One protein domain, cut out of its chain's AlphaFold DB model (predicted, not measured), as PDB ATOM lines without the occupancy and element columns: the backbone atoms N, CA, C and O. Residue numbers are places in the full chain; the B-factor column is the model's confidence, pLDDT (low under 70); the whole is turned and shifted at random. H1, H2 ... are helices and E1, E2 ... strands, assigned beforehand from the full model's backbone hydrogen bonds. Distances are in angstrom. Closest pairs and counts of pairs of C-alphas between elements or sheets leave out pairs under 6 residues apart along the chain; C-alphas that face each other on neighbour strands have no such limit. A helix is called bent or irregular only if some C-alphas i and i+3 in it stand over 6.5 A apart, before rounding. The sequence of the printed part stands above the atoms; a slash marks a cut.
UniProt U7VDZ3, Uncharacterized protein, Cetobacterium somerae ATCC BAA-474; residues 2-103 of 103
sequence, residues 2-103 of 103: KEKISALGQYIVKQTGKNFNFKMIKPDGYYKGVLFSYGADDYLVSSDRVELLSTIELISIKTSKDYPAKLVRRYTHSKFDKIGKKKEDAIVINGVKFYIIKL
ATOM      1  N   LYS A   2     224.557 245.787 177.137       89.88
ATOM      2  CA  LYS A   2     224.875 247.194 176.800       89.88
ATOM      3  C   LYS A   2     223.733 248.165 177.131       89.88
ATOM      4  O   LYS A   2     223.983 249.228 177.682       89.88
ATOM      5  N   GLU A   3     222.492 247.769 176.864       92.81
ATOM      6  CA  GLU A   3     221.302 248.581 177.152       92.81
ATOM      7  C   GLU A   3     221.112 248.828 178.649       92.81
ATOM      8  O   GLU A   3     220.891 249.961 179.048       92.81
ATOM      9  N   LYS A   4     221.305 247.805 179.492       94.25
ATOM     10  CA  LYS A   4     221.248 247.934 180.957       94.25
ATOM     11  C   LYS A   4     222.346 248.865 181.495       94.25
ATOM     12  O   LYS A   4     222.077 249.687 182.362       94.25
ATOM     13  N   ILE A   5     223.560 248.801 180.933       94.62
ATOM     14  CA  ILE A   5     224.650 249.745 181.252       94.62
ATOM     15  C   ILE A   5     224.273 251.174 180.832       94.62
ATOM     16  O   ILE A   5     224.502 252.114 181.589       94.62
ATOM     17  N   SER A   6     223.679 251.338 179.648       93.88
ATOM     18  CA  SER A   6     223.190 252.636 179.172       93.88
ATOM     19  C   SER A   6     222.097 253.191 180.091       93.88
ATOM     20  O   SER A   6     222.198 254.327 180.543       93.88
ATOM     21  N   ALA A   7     221.105 252.370 180.447       95.06
ATOM     22  CA  ALA A   7     220.022 252.743 181.349       95.06
ATOM     23  C   ALA A   7     220.544 253.157 182.731       95.06
ATOM     24  O   ALA A   7     220.160 254.211 183.235       95.06
ATOM     25  N   LEU A   8     221.476 252.388 183.305       95.75
ATOM     26  CA  LEU A   8     222.108 252.734 184.577       95.75
ATOM     27  C   LEU A   8     222.901 254.041 184.486       95.75
ATOM     28  O   LEU A   8     222.793 254.887 185.368       95.75
ATOM     29  N   GLY A   9     223.674 254.237 183.417       94.75
ATOM     30  CA  GLY A   9     224.431 255.473 183.241       94.75
ATOM     31  C   GLY A   9     223.524 256.695 183.107       94.75
ATOM     32  O   GLY A   9     223.751 257.696 183.779       94.75
ATOM     33  N   GLN A  10     222.448 256.598 182.323       94.50
ATOM     34  CA  GLN A  10     221.465 257.677 182.191       94.50
ATOM     35  C   GLN A  10     220.704 257.936 183.496       94.50
ATOM     36  O   GLN A  10     220.460 259.090 183.847       94.50
ATOM     37  N   TYR A  11     220.391 256.886 184.257       95.00
ATOM     38  CA  TYR A  11     219.841 257.020 185.602       95.00
ATOM     39  C   TYR A  11     220.787 257.797 186.526       95.00
ATOM     40  O   TYR A  11     220.358 258.746 187.174       95.00
ATOM     41  N   ILE A  12     222.083 257.473 186.534       94.00
ATOM     42  CA  ILE A  12     223.074 258.182 187.357       94.00
ATOM     43  C   ILE A  12     223.213 259.650 186.925       94.00
ATOM     44  O   ILE A  12     223.255 260.528 187.788       94.00
ATOM     45  N   VAL A  13     223.231 259.940 185.617       94.06
ATOM     46  CA  VAL A  13     223.215 261.326 185.104       94.06
ATOM     47  C   VAL A  13     221.991 262.070 185.632       94.06
ATOM     48  O   VAL A  13     222.130 263.169 186.161       94.06
ATOM     49  N   LYS A  14     220.803 261.456 185.558       92.38
ATOM     50  CA  LYS A  14     219.551 262.061 186.033       92.38
ATOM     51  C   LYS A  14     219.571 262.347 187.538       92.38
ATOM     52  O   LYS A  14     219.071 263.385 187.952       92.38
ATOM     53  N   GLN A  15     220.150 261.454 188.341       90.62
ATOM     54  CA  GLN A  15     220.229 261.617 189.798       90.62
ATOM     55  C   GLN A  15     221.278 262.646 190.236       90.62
ATOM     56  O   GLN A  15     221.112 263.307 191.255       90.62
ATOM     57  N   THR A  16     222.381 262.769 189.492       89.44
ATOM     58  CA  THR A  16     223.538 263.583 189.912       89.44
ATOM     59  C   THR A  16     223.675 264.907 189.166       89.44
ATOM     60  O   THR A  16     224.426 265.770 189.617       89.44
ATOM     61  N   GLY A  17     223.008 265.064 188.019       89.31
ATOM     62  CA  GLY A  17     223.158 266.214 187.124       89.31
ATOM     63  C   GLY A  17     224.533 266.317 186.455       89.31
ATOM     64  O   GLY A  17     224.853 267.355 185.882       89.31
ATOM     65  N   LYS A  18     225.375 265.278 186.543       87.00
ATOM     66  CA  LYS A  18     226.760 265.295 186.047       87.00
ATOM     67  C   LYS A  18     226.932 264.411 184.821       87.00
ATOM     68  O   LYS A  18     226.299 263.365 184.699       87.00
ATOM     69  N   ASN A  19     227.867 264.803 183.953       82.56
ATOM     70  CA  ASN A  19     228.311 263.965 182.843       82.56
ATOM     71  C   ASN A  19     228.875 262.636 183.361       82.56
ATOM     72  O   ASN A  19     229.604 262.595 184.354       82.56
ATOM     73  N   PHE A  20     228.551 261.550 182.661       86.31
ATOM     74  CA  PHE A  20     228.829 260.192 183.112       86.31
ATOM     75  C   PHE A  20     229.664 259.404 182.103       86.31
ATOM     76  O   PHE A  20     229.346 259.346 180.916       86.31
ATOM     77  N   ASN A  21     230.718 258.743 182.586       88.94
ATOM     78  CA  ASN A  21     231.523 257.834 181.779       88.94
ATOM     79  C   ASN A  21     231.040 256.386 181.949       88.94
ATOM     80  O   ASN A  21     231.378 255.709 182.921       88.94
ATOM     81  N   PHE A  22     230.316 255.879 180.949       86.38
ATOM     82  CA  PHE A  22     229.736 254.531 180.947       86.38
ATOM     83  C   PHE A  22     230.753 253.394 181.127       86.38
ATOM     84  O   PHE A  22     230.387 252.326 181.614       86.38
ATOM     85  N   LYS A  23     232.043 253.610 180.817       87.75
ATOM     86  CA  LYS A  23     233.108 252.605 181.021       87.75
ATOM     87  C   LYS A  23     233.394 252.311 182.502       87.75
ATOM     88  O   LYS A  23     234.064 251.317 182.815       87.75
ATOM     89  N   MET A  24     232.922 253.172 183.406       91.50
ATOM     90  CA  MET A  24     233.071 253.001 184.853       91.50
ATOM     91  C   MET A  24     232.088 251.985 185.437       91.50
ATOM     92  O   MET A  24     232.365 251.449 186.505       91.50
ATOM     93  N   ILE A  25     230.986 251.681 184.741       94.75
ATOM     94  CA  ILE A  25     230.056 250.631 185.163       94.75
ATOM     95  C   ILE A  25     230.705 249.277 184.910       94.75
ATOM     96  O   ILE A  25     231.116 248.971 183.786       94.75
ATOM     97  N   LYS A  26     230.783 248.452 185.953       94.81
ATOM     98  CA  LYS A  26     231.336 247.100 185.871       94.81
ATOM     99  C   LYS A  26     230.222 246.071 186.043       94.81
ATOM    100  O   LYS A  26     229.531 246.125 187.055       94.81
ATOM    101  N   PRO A  27     230.016 245.148 185.088       94.31
ATOM    102  CA  PRO A  27     229.117 244.027 185.312       94.31
ATOM    103  C   PRO A  27     229.709 243.101 186.377       94.31
ATOM    104  O   PRO A  27     230.925 242.899 186.430       94.31
ATOM    105  N   ASP A  28     228.848 242.530 187.207       93.69
ATOM    106  CA  ASP A  28     229.269 241.550 188.195       93.69
ATOM    107  C   ASP A  28     229.674 240.219 187.538       93.69
ATOM    108  O   ASP A  28     229.122 239.808 186.516       93.69
ATOM    109  N   GLY A  29     230.666 239.546 188.124       89.62
ATOM    110  CA  GLY A  29     231.191 238.284 187.601       89.62
ATOM    111  C   GLY A  29     230.311 237.070 187.900       89.62
ATOM    112  O   GLY A  29     230.398 236.085 187.167       89.62
ATOM    113  N   TYR A  30     229.477 237.136 188.941       92.19
ATOM    114  CA  TYR A  30     228.612 236.042 189.382       92.19
ATOM    115  C   TYR A  30     227.168 236.263 188.904       92.19
ATOM    116  O   TYR A  30     226.619 235.426 188.193       92.19
ATOM    117  N   TYR A  31     226.592 237.438 189.174       93.50
ATOM    118  CA  TYR A  31     225.248 237.846 188.737       93.50
ATOM    119  C   TYR A  31     225.293 238.623 187.415       93.50
ATOM    120  O   TYR A  31     224.858 239.778 187.305       93.50
ATOM    121  N   LYS A  32     225.876 237.982 186.397       90.69
ATOM    122  CA  LYS A  32     226.157 238.599 185.096       90.69
ATOM    123  C   LYS A  32     224.890 239.138 184.443       90.69
ATOM    124  O   LYS A  32     223.920 238.423 184.232       90.69
ATOM    125  N   GLY A  33     224.952 240.400 184.028       92.94
ATOM    126  CA  GLY A  33     223.899 241.025 183.234       92.94
ATOM    127  C   GLY A  33     222.710 241.554 184.032       92.94
ATOM    128  O   GLY A  33     221.840 242.151 183.402       92.94
ATOM    129  N   VAL A  34     222.694 241.407 185.359       95.75
ATOM    130  CA  VAL A  34     221.664 241.988 186.241       95.75
ATOM    131  C   VAL A  34     222.297 242.860 187.320       95.75
ATOM    132  O   VAL A  34     221.805 243.955 187.566       95.75
ATOM    133  N   LEU A  35     223.408 242.419 187.919       96.25
ATOM    134  CA  LEU A  35     224.141 243.184 188.924       96.25
ATOM    135  C   LEU A  35     225.296 243.964 188.285       96.25
ATOM    136  O   LEU A  35     226.102 243.418 187.525       96.25
ATOM    137  N   PHE A  36     225.382 245.245 188.621       97.00
ATOM    138  CA  PHE A  36     226.391 246.171 188.125       97.00
ATOM    139  C   PHE A  36     226.954 247.005 189.273       97.00
ATOM    140  O   PHE A  36     226.221 247.397 190.172       97.00
ATOM    141  N   SER A  37     228.241 247.331 189.223       95.25
ATOM    142  CA  SER A  37     228.905 248.177 190.214       95.25
ATOM    143  C   SER A  37     229.312 249.511 189.596       95.25
ATOM    144  O   SER A  37     229.832 249.556 188.474       95.25
ATOM    145  N   TYR A  38     229.119 250.593 190.346       93.56
ATOM    146  CA  TYR A  38     229.635 251.922 190.027       93.56
ATOM    147  C   TYR A  38     230.099 252.624 191.307       93.56
ATOM    148  O   TYR A  38     229.321 252.830 192.237       93.56
ATOM    149  N   GLY A  39     231.379 253.003 191.352       89.19
ATOM    150  CA  GLY A  39     231.988 253.532 192.571       89.19
ATOM    151  C   GLY A  39     231.963 252.488 193.691       89.19
ATOM    152  O   GLY A  39     232.431 251.368 193.498       89.19
ATOM    153  N   ALA A  40     231.409 252.860 194.845       88.94
ATOM    154  CA  ALA A  40     231.211 251.965 195.990       88.94
ATOM    155  C   ALA A  40     229.830 251.277 196.002       88.94
ATOM    156  O   ALA A  40     229.559 250.434 196.863       88.94
ATOM    157  N   ASP A  41     228.962 251.639 195.057       92.19
ATOM    158  CA  ASP A  41     227.576 251.203 195.015       92.19
ATOM    159  C   ASP A  41     227.393 250.037 194.037       92.19
ATOM    160  O   ASP A  41     228.035 249.963 192.983       92.19
ATOM    161  N   ASP A  42     226.467 249.145 194.379       94.88
ATOM    162  CA  ASP A  42     225.992 248.089 193.494       94.88
ATOM    163  C   ASP A  42     224.536 248.376 193.096       94.88
ATOM    164  O   ASP A  42     223.770 248.976 193.853       94.88
ATOM    165  N   TYR A  43     224.160 247.952 191.896       96.19
ATOM    166  CA  TYR A  43     222.862 248.210 191.290       96.19
ATOM    167  C   TYR A  43     222.343 246.945 190.619       96.19
ATOM    168  O   TYR A  43     223.035 246.360 189.781       96.19
ATOM    169  N   LEU A  44     221.112 246.552 190.934       96.62
ATOM    170  CA  LEU A  44     220.368 245.621 190.094       96.62
ATOM    171  C   LEU A  44     219.659 246.406 188.999       96.62
ATOM    172  O   LEU A  44     219.017 247.414 189.285       96.62
ATOM    173  N   VAL A  45     219.786 245.955 187.755       97.12
ATOM    174  CA  VAL A  45     219.224 246.633 186.586       97.12
ATOM    175  C   VAL A  45     218.605 245.610 185.651       97.12
ATOM    176  O   VAL A  45     219.286 244.696 185.178       97.12
ATOM    177  N   SER A  46     217.328 245.791 185.325       96.56
ATOM    178  CA  SER A  46     216.667 244.988 184.300       96.56
ATOM    179  C   SER A  46     215.484 245.699 183.658       96.56
ATOM    180  O   SER A  46     214.826 246.509 184.293       96.56
ATOM    181  N   SER A  47     215.198 245.388 182.396       95.62
ATOM    182  CA  SER A  47     213.913 245.710 181.763       95.62
ATOM    183  C   SER A  47     212.810 244.714 182.137       95.62
ATOM    184  O   SER A  47     211.633 245.008 181.945       95.62
ATOM    185  N   ASP A  48     213.177 243.559 182.693       94.94
ATOM    186  CA  ASP A  48     212.257 242.555 183.212       94.94
ATOM    187  C   ASP A  48     212.241 242.596 184.745       94.94
ATOM    188  O   ASP A  48     213.242 242.340 185.421       94.94
ATOM    189  N   ARG A  49     211.075 242.924 185.304       92.69
ATOM    190  CA  ARG A  49     210.883 242.984 186.754       92.69
ATOM    191  C   ARG A  49     211.003 241.604 187.400       92.69
ATOM    192  O   ARG A  49     211.465 241.522 188.534       92.69
ATOM    193  N   VAL A  50     210.619 240.538 186.694       93.38
ATOM    194  CA  VAL A  50     210.697 239.167 187.211       93.38
ATOM    195  C   VAL A  50     212.157 238.757 187.386       93.38
ATOM    196  O   VAL A  50     212.525 238.338 188.477       93.38
ATOM    197  N   GLU A  51     213.014 238.986 186.383       94.31
ATOM    198  CA  GLU A  51     214.465 238.737 186.483       94.31
ATOM    199  C   GLU A  51     215.086 239.437 187.704       94.31
ATOM    200  O   GLU A  51     215.912 238.865 188.426       94.31
ATOM    201  N   LEU A  52     214.660 240.677 187.958       93.62
ATOM    202  CA  LEU A  52     215.135 241.469 189.085       93.62
ATOM    203  C   LEU A  52     214.713 240.825 190.415       93.62
ATOM    204  O   LEU A  52     215.574 240.537 191.246       93.62
ATOM    205  N   LEU A  53     213.425 240.514 190.588       92.25
ATOM    206  CA  LEU A  53     212.894 239.886 191.804       92.25
ATOM    207  C   LEU A  53     213.474 238.486 192.050       92.25
ATOM    208  O   LEU A  53     213.885 238.192 193.172       92.25
ATOM    209  N   SER A  54     213.594 237.653 191.017       94.06
ATOM    210  CA  SER A  54     214.206 236.324 191.137       94.06
ATOM    211  C   SER A  54     215.681 236.407 191.537       94.06
ATOM    212  O   SER A  54     216.166 235.570 192.295       94.06
ATOM    213  N   THR A  55     216.405 237.440 191.089       94.50
ATOM    214  CA  THR A  55     217.796 237.669 191.515       94.50
ATOM    215  C   THR A  55     217.878 238.059 192.994       94.50
ATOM    216  O   THR A  55     218.750 237.567 193.709       94.50
ATOM    217  N   ILE A  56     216.964 238.913 193.470       94.00
ATOM    218  CA  ILE A  56     216.856 239.298 194.889       94.00
ATOM    219  C   ILE A  56     216.585 238.068 195.753       94.00
ATOM    220  O   ILE A  56     217.276 237.858 196.752       94.00
ATOM    221  N   GLU A  57     215.597 237.261 195.370       92.75
ATOM    222  CA  GLU A  57     215.226 236.039 196.081       92.75
ATOM    223  C   GLU A  57     216.408 235.068 196.137       92.75
ATOM    224  O   GLU A  57     216.805 234.645 197.222       92.75
ATOM    225  N   LEU A  58     217.052 234.815 194.992       93.31
ATOM    226  CA  LEU A  58     218.224 233.949 194.896       93.31
ATOM    227  C   LEU A  58     219.374 234.408 195.803       93.31
ATOM    228  O   LEU A  58     220.005 233.578 196.456       93.31
ATOM    229  N   ILE A  59     219.677 235.710 195.833       92.69
ATOM    230  CA  ILE A  59     220.710 236.261 196.725       92.69
ATOM    231  C   ILE A  59     220.302 236.075 198.189       92.69
ATOM    232  O   ILE A  59     221.144 235.697 198.999       92.69
ATOM    233  N   SER A  60     219.028 236.303 198.514       89.06
ATOM    234  CA  SER A  60     218.518 236.287 199.891       89.06
ATOM    235  C   SER A  60     218.484 234.888 200.511       89.06
ATOM    236  O   SER A  60     218.643 234.764 201.723       89.06
ATOM    237  N   ILE A  61     218.274 233.838 199.709       90.12
ATOM    238  CA  ILE A  61     218.270 232.448 200.203       90.12
ATOM    239  C   ILE A  61     219.673 231.839 200.290       90.12
ATOM    240  O   ILE A  61     219.882 230.874 201.022       90.12
ATOM    241  N   LYS A  62     220.636 232.370 199.524       91.44
ATOM    242  CA  LYS A  62     222.003 231.846 199.486       91.44
ATOM    243  C   LYS A  62     222.757 232.207 200.759       91.44
ATOM    244  O   LYS A  62     222.744 233.337 201.234       91.44
ATOM    245  N   THR A  63     223.501 231.237 201.259       90.50
ATOM    246  CA  THR A  63     224.349 231.346 202.442       90.50
ATOM    247  C   THR A  63     225.826 231.379 202.051       90.50
ATOM    248  O   THR A  63     226.199 231.234 200.888       90.50
ATOM    249  N   SER A  64     226.714 231.524 203.035       90.38
ATOM    250  CA  SER A  64     228.164 231.483 202.812       90.38
ATOM    251  C   SER A  64     228.655 230.189 202.155       90.38
ATOM    252  O   SER A  64     229.668 230.215 201.463       90.38
ATOM    253  N   LYS A  65     227.943 229.068 202.325       93.50
ATOM    254  CA  LYS A  65     228.301 227.777 201.716       93.50
ATOM    255  C   LYS A  65     228.027 227.733 200.210       93.50
ATOM    256  O   LYS A  65     228.644 226.939 199.508       93.50
ATOM    257  N   ASP A  66     227.146 228.602 199.718       93.25
ATOM    258  CA  ASP A  66     226.714 228.647 198.317       93.25
ATOM    259  C   ASP A  66     227.637 229.493 197.426       93.25
ATOM    260  O   ASP A  66     227.465 229.534 196.200       93.25
ATOM    261  N   TYR A  67     228.610 230.184 198.031       93.69
ATOM    262  CA  TYR A  67     229.555 231.049 197.337       93.69
ATOM    263  C   TYR A  67     230.993 230.524 197.446       93.69
ATOM    264  O   TYR A  67     231.413 230.050 198.501       93.69
ATOM    265  N   PRO A  68     231.812 230.696 196.392       93.81
ATOM    266  CA  PRO A  68     233.257 230.520 196.497       93.81
ATOM    267  C   PRO A  68     233.839 231.400 197.609       93.81
ATOM    268  O   PRO A  68     233.422 232.549 197.753       93.81
ATOM    269  N   ALA A  69     234.865 230.923 198.323       92.56
ATOM    270  CA  ALA A  69     235.461 231.620 199.475       92.56
ATOM    271  C   ALA A  69     235.792 233.106 199.215       92.56
ATOM    272  O   ALA A  69     235.572 233.959 200.071       92.56
ATOM    273  N   LYS A  70     236.258 233.438 198.002       92.81
ATOM    274  CA  LYS A  70     236.578 234.816 197.583       92.81
ATOM    275  C   LYS A  70     235.355 235.739 197.464       92.81
ATOM    276  O   LYS A  70     235.511 236.954 197.483       92.81
ATOM    277  N   LEU A  71     234.160 235.175 197.304       92.88
ATOM    278  CA  LEU A  71     232.905 235.887 197.050       92.88
ATOM    279  C   LEU A  71     231.960 235.900 198.255       92.88
ATOM    280  O   LEU A  71     231.102 236.777 198.310       92.88
ATOM    281  N   VAL A  72     232.150 234.998 199.229       93.69
ATOM    282  CA  VAL A  72     231.329 234.907 200.451       93.69
ATOM    283  C   VAL A  72     231.125 236.284 201.074       93.69
ATOM    284  O   VAL A  72     230.005 236.775 201.131       93.69
ATOM    285  N   ARG A  73     232.218 236.972 201.430       90.88
ATOM    286  CA  ARG A  73     232.153 238.279 202.101       90.88
ATOM    287  C   ARG A  73     231.402 239.340 201.294       90.88
ATOM    288  O   ARG A  73     230.844 240.252 201.893       90.88
ATOM    289  N   ARG A  74     231.408 239.261 199.957       90.44
ATOM    290  CA  ARG A  74     230.715 240.232 199.101       90.44
ATOM    291  C   ARG A  74     229.205 240.047 199.184       90.44
ATOM    292  O   ARG A  74     228.508 241.028 199.418       90.44
ATOM    293  N   TYR A  75     228.722 238.820 198.988       92.50
ATOM    294  CA  TYR A  75     227.288 238.551 198.827       92.50
ATOM    295  C   TYR A  75     226.564 238.198 200.126       92.50
ATOM    296  O   TYR A  75     225.348 238.299 200.159       92.50
ATOM    297  N   THR A  76     227.286 237.870 201.200       89.12
ATOM    298  CA  THR A  76     226.722 237.747 202.559       89.12
ATOM    299  C   THR A  76     226.967 239.007 203.396       89.12
ATOM    300  O   THR A  76     227.014 238.962 204.624       89.12
ATOM    301  N   HIS A  77     227.276 240.133 202.748       88.50
ATOM    302  CA  HIS A  77     227.391 241.417 203.426       88.50
ATOM    303  C   HIS A  77     225.992 241.940 203.758       88.50
ATOM    304  O   HIS A  77     225.082 241.821 202.940       88.50
ATOM    305  N   SER A  78     225.856 242.678 204.862       85.75
ATOM    306  CA  SER A  78     224.584 243.278 205.309       85.75
ATOM    307  C   SER A  78     223.852 244.112 204.243       85.75
ATOM    308  O   SER A  78     222.635 244.289 204.301       85.75
ATOM    309  N   LYS A  79     224.602 244.629 203.263       88.75
ATOM    310  CA  LYS A  79     224.096 245.309 202.062       88.75
ATOM    311  C   LYS A  79     223.213 244.386 201.212       88.75
ATOM    312  O   LYS A  79     222.105 244.772 200.857       88.75
ATOM    313  N   PHE A  80     223.701 243.181 200.923       89.81
ATOM    314  CA  PHE A  80     223.001 242.168 200.137       89.81
ATOM    315  C   PHE A  80     221.979 241.397 200.980       89.81
ATOM    316  O   PHE A  80     220.910 241.100 200.467       89.81
ATOM    317  N   ASP A  81     222.196 241.211 202.284       82.62
ATOM    318  CA  ASP A  81     221.182 240.597 203.166       82.62
ATOM    319  C   ASP A  81     219.882 241.422 203.241       82.62
ATOM    320  O   ASP A  81     218.796 240.908 203.501       82.62
ATOM    321  N   LYS A  82     219.980 242.743 203.036       86.62
ATOM    322  CA  LYS A  82     218.838 243.671 203.063       86.62
ATOM    323  C   LYS A  82     218.282 243.978 201.672       86.62
ATOM    324  O   LYS A  82     217.484 244.908 201.543       86.62
ATOM    325  N   ILE A  83     218.679 243.222 200.648       88.25
ATOM    326  CA  ILE A  83     218.334 243.496 199.251       88.25
ATOM    327  C   ILE A  83     216.822 243.537 199.001       88.25
ATOM    328  O   ILE A  83     216.340 244.465 198.360       88.25
ATOM    329  N   GLY A  84     216.052 242.632 199.613       85.50
ATOM    330  CA  GLY A  84     214.587 242.608 199.501       85.50
ATOM    331  C   GLY A  84     213.859 243.784 200.167       85.50
ATOM    332  O   GLY A  84     212.653 243.927 200.002       85.50
ATOM    333  N   LYS A  85     214.564 244.639 200.922       88.19
ATOM    334  CA  LYS A  85     213.998 245.843 201.564       88.19
ATOM    335  C   LYS A  85     214.274 247.125 200.771       88.19
ATOM    336  O   LYS A  85     213.853 248.204 201.189       88.19
ATOM    337  N   LYS A  86     215.035 247.036 199.679       89.31
ATOM    338  CA  LYS A  86     215.417 248.187 198.854       89.31
ATOM    339  C   LYS A  86     214.279 248.546 197.900       89.31
ATOM    340  O   LYS A  86     213.558 247.674 197.426       89.31
ATOM    341  N   LYS A  87     214.109 249.843 197.644       89.25
ATOM    342  CA  LYS A  87     213.083 250.342 196.723       89.25
ATOM    343  C   LYS A  87     213.569 250.246 195.281       89.25
ATOM    344  O   LYS A  87     214.750 250.456 195.011       89.25
ATOM    345  N   GLU A  88     212.636 249.941 194.386       92.56
ATOM    346  CA  GLU A  88     212.847 250.006 192.945       92.56
ATOM    347  C   GLU A  88     212.559 251.414 192.423       92.56
ATOM    348  O   GLU A  88     211.517 252.001 192.712       92.56
ATOM    349  N   ASP A  89     213.490 251.931 191.634       94.94
ATOM    350  CA  ASP A  89     213.305 253.085 190.770       94.94
ATOM    351  C   ASP A  89     213.091 252.612 189.332       94.94
ATOM    352  O   ASP A  89     213.452 251.493 188.953       94.94
ATOM    353  N   ALA A  90     212.511 253.476 188.502       94.38
ATOM    354  CA  ALA A  90     212.315 253.189 187.090       94.38
ATOM    355  C   ALA A  90     212.780 254.341 186.200       94.38
ATOM    356  O   ALA A  90     212.602 255.521 186.514       94.38
ATOM    357  N   ILE A  91     213.333 253.985 185.044       94.94
ATOM    358  CA  ILE A  91     213.706 254.920 183.986       94.94
ATOM    359  C   ILE A  91     213.256 254.377 182.629       94.94
ATOM    360  O   ILE A  91     213.307 253.173 182.393       94.94
ATOM    361  N   VAL A  92     212.798 255.255 181.738       94.94
ATOM    362  CA  VAL A  92     212.393 254.883 180.376       94.94
ATOM    363  C   VAL A  92     213.435 255.400 179.396       94.94
ATOM    364  O   VAL A  92     213.635 256.608 179.305       94.94
ATOM    365  N   ILE A  93     214.080 254.489 178.669       90.94
ATOM    366  CA  ILE A  93     215.085 254.793 177.646       90.94
ATOM    367  C   ILE A  93     214.604 254.207 176.324       90.94
ATOM    368  O   ILE A  93     214.353 253.008 176.242       90.94
ATOM    369  N   ASN A  94     214.478 255.041 175.289       89.12
ATOM    370  CA  ASN A  94     214.031 254.625 173.952       89.12
ATOM    371  C   ASN A  94     212.720 253.807 173.971       89.12
ATOM    372  O   ASN A  94     212.597 252.804 173.277       89.12
ATOM    373  N   GLY A  95     211.758 254.197 174.815       91.56
ATOM    374  CA  GLY A  95     210.472 253.500 174.965       91.56
ATOM    375  C   GLY A  95     210.509 252.229 175.823       91.56
ATOM    376  O   GLY A  95     209.456 251.678 176.128       91.56
ATOM    377  N   VAL A  96     211.686 251.787 176.277       94.88
ATOM    378  CA  VAL A  96     211.840 250.617 177.152       94.88
ATOM    379  C   VAL A  96     211.973 251.065 178.604       94.88
ATOM    380  O   VAL A  96     212.833 251.881 178.943       94.88
ATOM    381  N   LYS A  97     211.126 250.516 179.481       96.25
ATOM    382  CA  LYS A  97     211.204 250.735 180.929       96.25
ATOM    383  C   LYS A  97     212.255 249.810 181.540       96.25
ATOM    384  O   LYS A  97     212.184 248.597 181.377       96.25
ATOM    385  N   PHE A  98     213.190 250.388 182.282       97.38
ATOM    386  CA  PHE A  98     214.174 249.686 183.097       97.38
ATOM    387  C   PHE A  98     213.894 249.939 184.575       97.38
ATOM    388  O   PHE A  98     213.668 251.077 184.985       97.38
ATOM    389  N   TYR A  99     213.937 248.870 185.357       96.94
ATOM    390  CA  TYR A  99     213.887 248.852 186.809       96.94
ATOM    391  C   TYR A  99     215.313 248.854 187.355       96.94
ATOM    392  O   TYR A  99     216.180 248.125 186.859       96.94
ATOM    393  N   ILE A 100     215.557 249.693 188.357       96.62
ATOM    394  CA  ILE A 100     216.865 249.883 188.978       96.62
ATOM    395  C   ILE A 100     216.694 249.823 190.492       96.62
ATOM    396  O   ILE A 100     215.872 250.539 191.053       96.62
ATOM    397  N   ILE A 101     217.498 249.003 191.165       95.50
ATOM    398  CA  ILE A 101     217.588 248.983 192.628       95.50
ATOM    399  C   ILE A 101     219.019 249.297 193.022       95.50
ATOM    400  O   ILE A 101     219.937 248.578 192.636       95.50
ATOM    401  N   LYS A 102     219.201 250.344 193.826       94.50
ATOM    402  CA  LYS A 102     220.480 250.638 194.475       94.50
ATOM    403  C   LYS A 102     220.623 249.800 195.752       94.50
ATOM    404  O   LYS A 102     219.747 249.856 196.620       94.50
ATOM    405  N   LEU A 103     221.715 249.041 195.860       91.31
ATOM    406  CA  LEU A 103     221.998 248.125 196.975       91.31
ATOM    407  C   LEU A 103     222.718 248.821 198.125       91.31
ATOM    408  O   LEU A 103     223.739 249.492 197.882       91.31
TER     409      LEU A 103
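Overview. This is residues 2 to 103 of the 103 residues of an uncharacterized protein of Cetobacterium somerae ATCC BAA-474 (UniProt U7VDZ3). A strongly twisted sheet of four strands curls round helix H1 on one face, while the first part of H2, residues 49 to 56, packs on the other face, making three layers, helices on both faces of a sheet. H2 runs on past the sheet towards a smaller end with the short helices H3 and H4, and the E3 and E4 hairpin belongs to the sheet. The printed part has 102 residues, with four named helices and four named strands in the order H1 E1 E2 H2 H3 H4 E3 E4; the sheet's order is E1 E2 E4 E3, all antiparallel, and the class is mixed, helices and strands. It is compact, with a radius of gyration of the C-alphas of 13.6 A, yet elongated, spanning 40 by 25 by 21 A.

Arrangement. H1, residues 2 to 16, is on the sheet of E1, residues 35 to 38, E2, residues 41 to 46, E4, residues 96 to 102, and E3, residues 88 to 93. The closest C-alphas of H1 and E2 are those of Lys 4 and Val 45, 6.1 A apart; those of H1 and E3 are Ala 7 and Ile 93, 6.5 A. E1 and E2 form a hairpin, with N 36 and O 43 within hydrogen-bond range at 2.8 A. E2 and E4 are antiparallel, with N 99 and O 46 at 2.7 A. E3 and E4 form the other hairpin, with N 91 and O 98 at 2.9 A. H2, residues 49 to 61, is on the opposite face from H1, at a height over the sheet of 9.7 A; it runs along the strands, at 13 degrees to E2 on the local plane. Its residues 59 to 60 alone touch H4, residues 78 to 81; the closest C-alphas are those of Ser 60 and Asp 81, 6.0 A apart. H3, residues 69 to 75, is close to H2 but not clearly touching, with the C-alphas of Ile 59 and Tyr 75 at 7.3 A. H1 is apart from H2, H3 and H4. In H1 and H2 every O i to N i+4 pair is within hydrogen-bond range; in H3 1 of 3 is, beside 2 of 4 O i to N i+3 pairs, and H4 is too short for an O i to N i+4 pair.

Along the chain. H1 begins at C-alpha 2, (224.875, 247.194, 176.800), and is 21.0 A long. E1 measures 10.4 A and E2 16.5 A. H2 is 18.6 A long, from C-alpha 49 at (210.883, 242.984, 186.754). H3, 10.7 A, is irregular: C-alphas 70 and 73 are 7.2 A apart. H4 measures 4.8 A and E3 16.2 A. E4, 19.4 A, ends at C-alpha 102, (220.480, 250.638, 194.475).

Size, cuts and confidence. The two C-alphas farthest apart, those of Gly 17 and Lys 65, are 41.4 A apart. The printed part has no cut. The link from H1 to E1 is long, 18 residues; within it residues 26 to 27 pair antiparallel with residues 36 to 37 of E1. The mean pLDDT of the printed part is 92.3, and no printed residue is under 70.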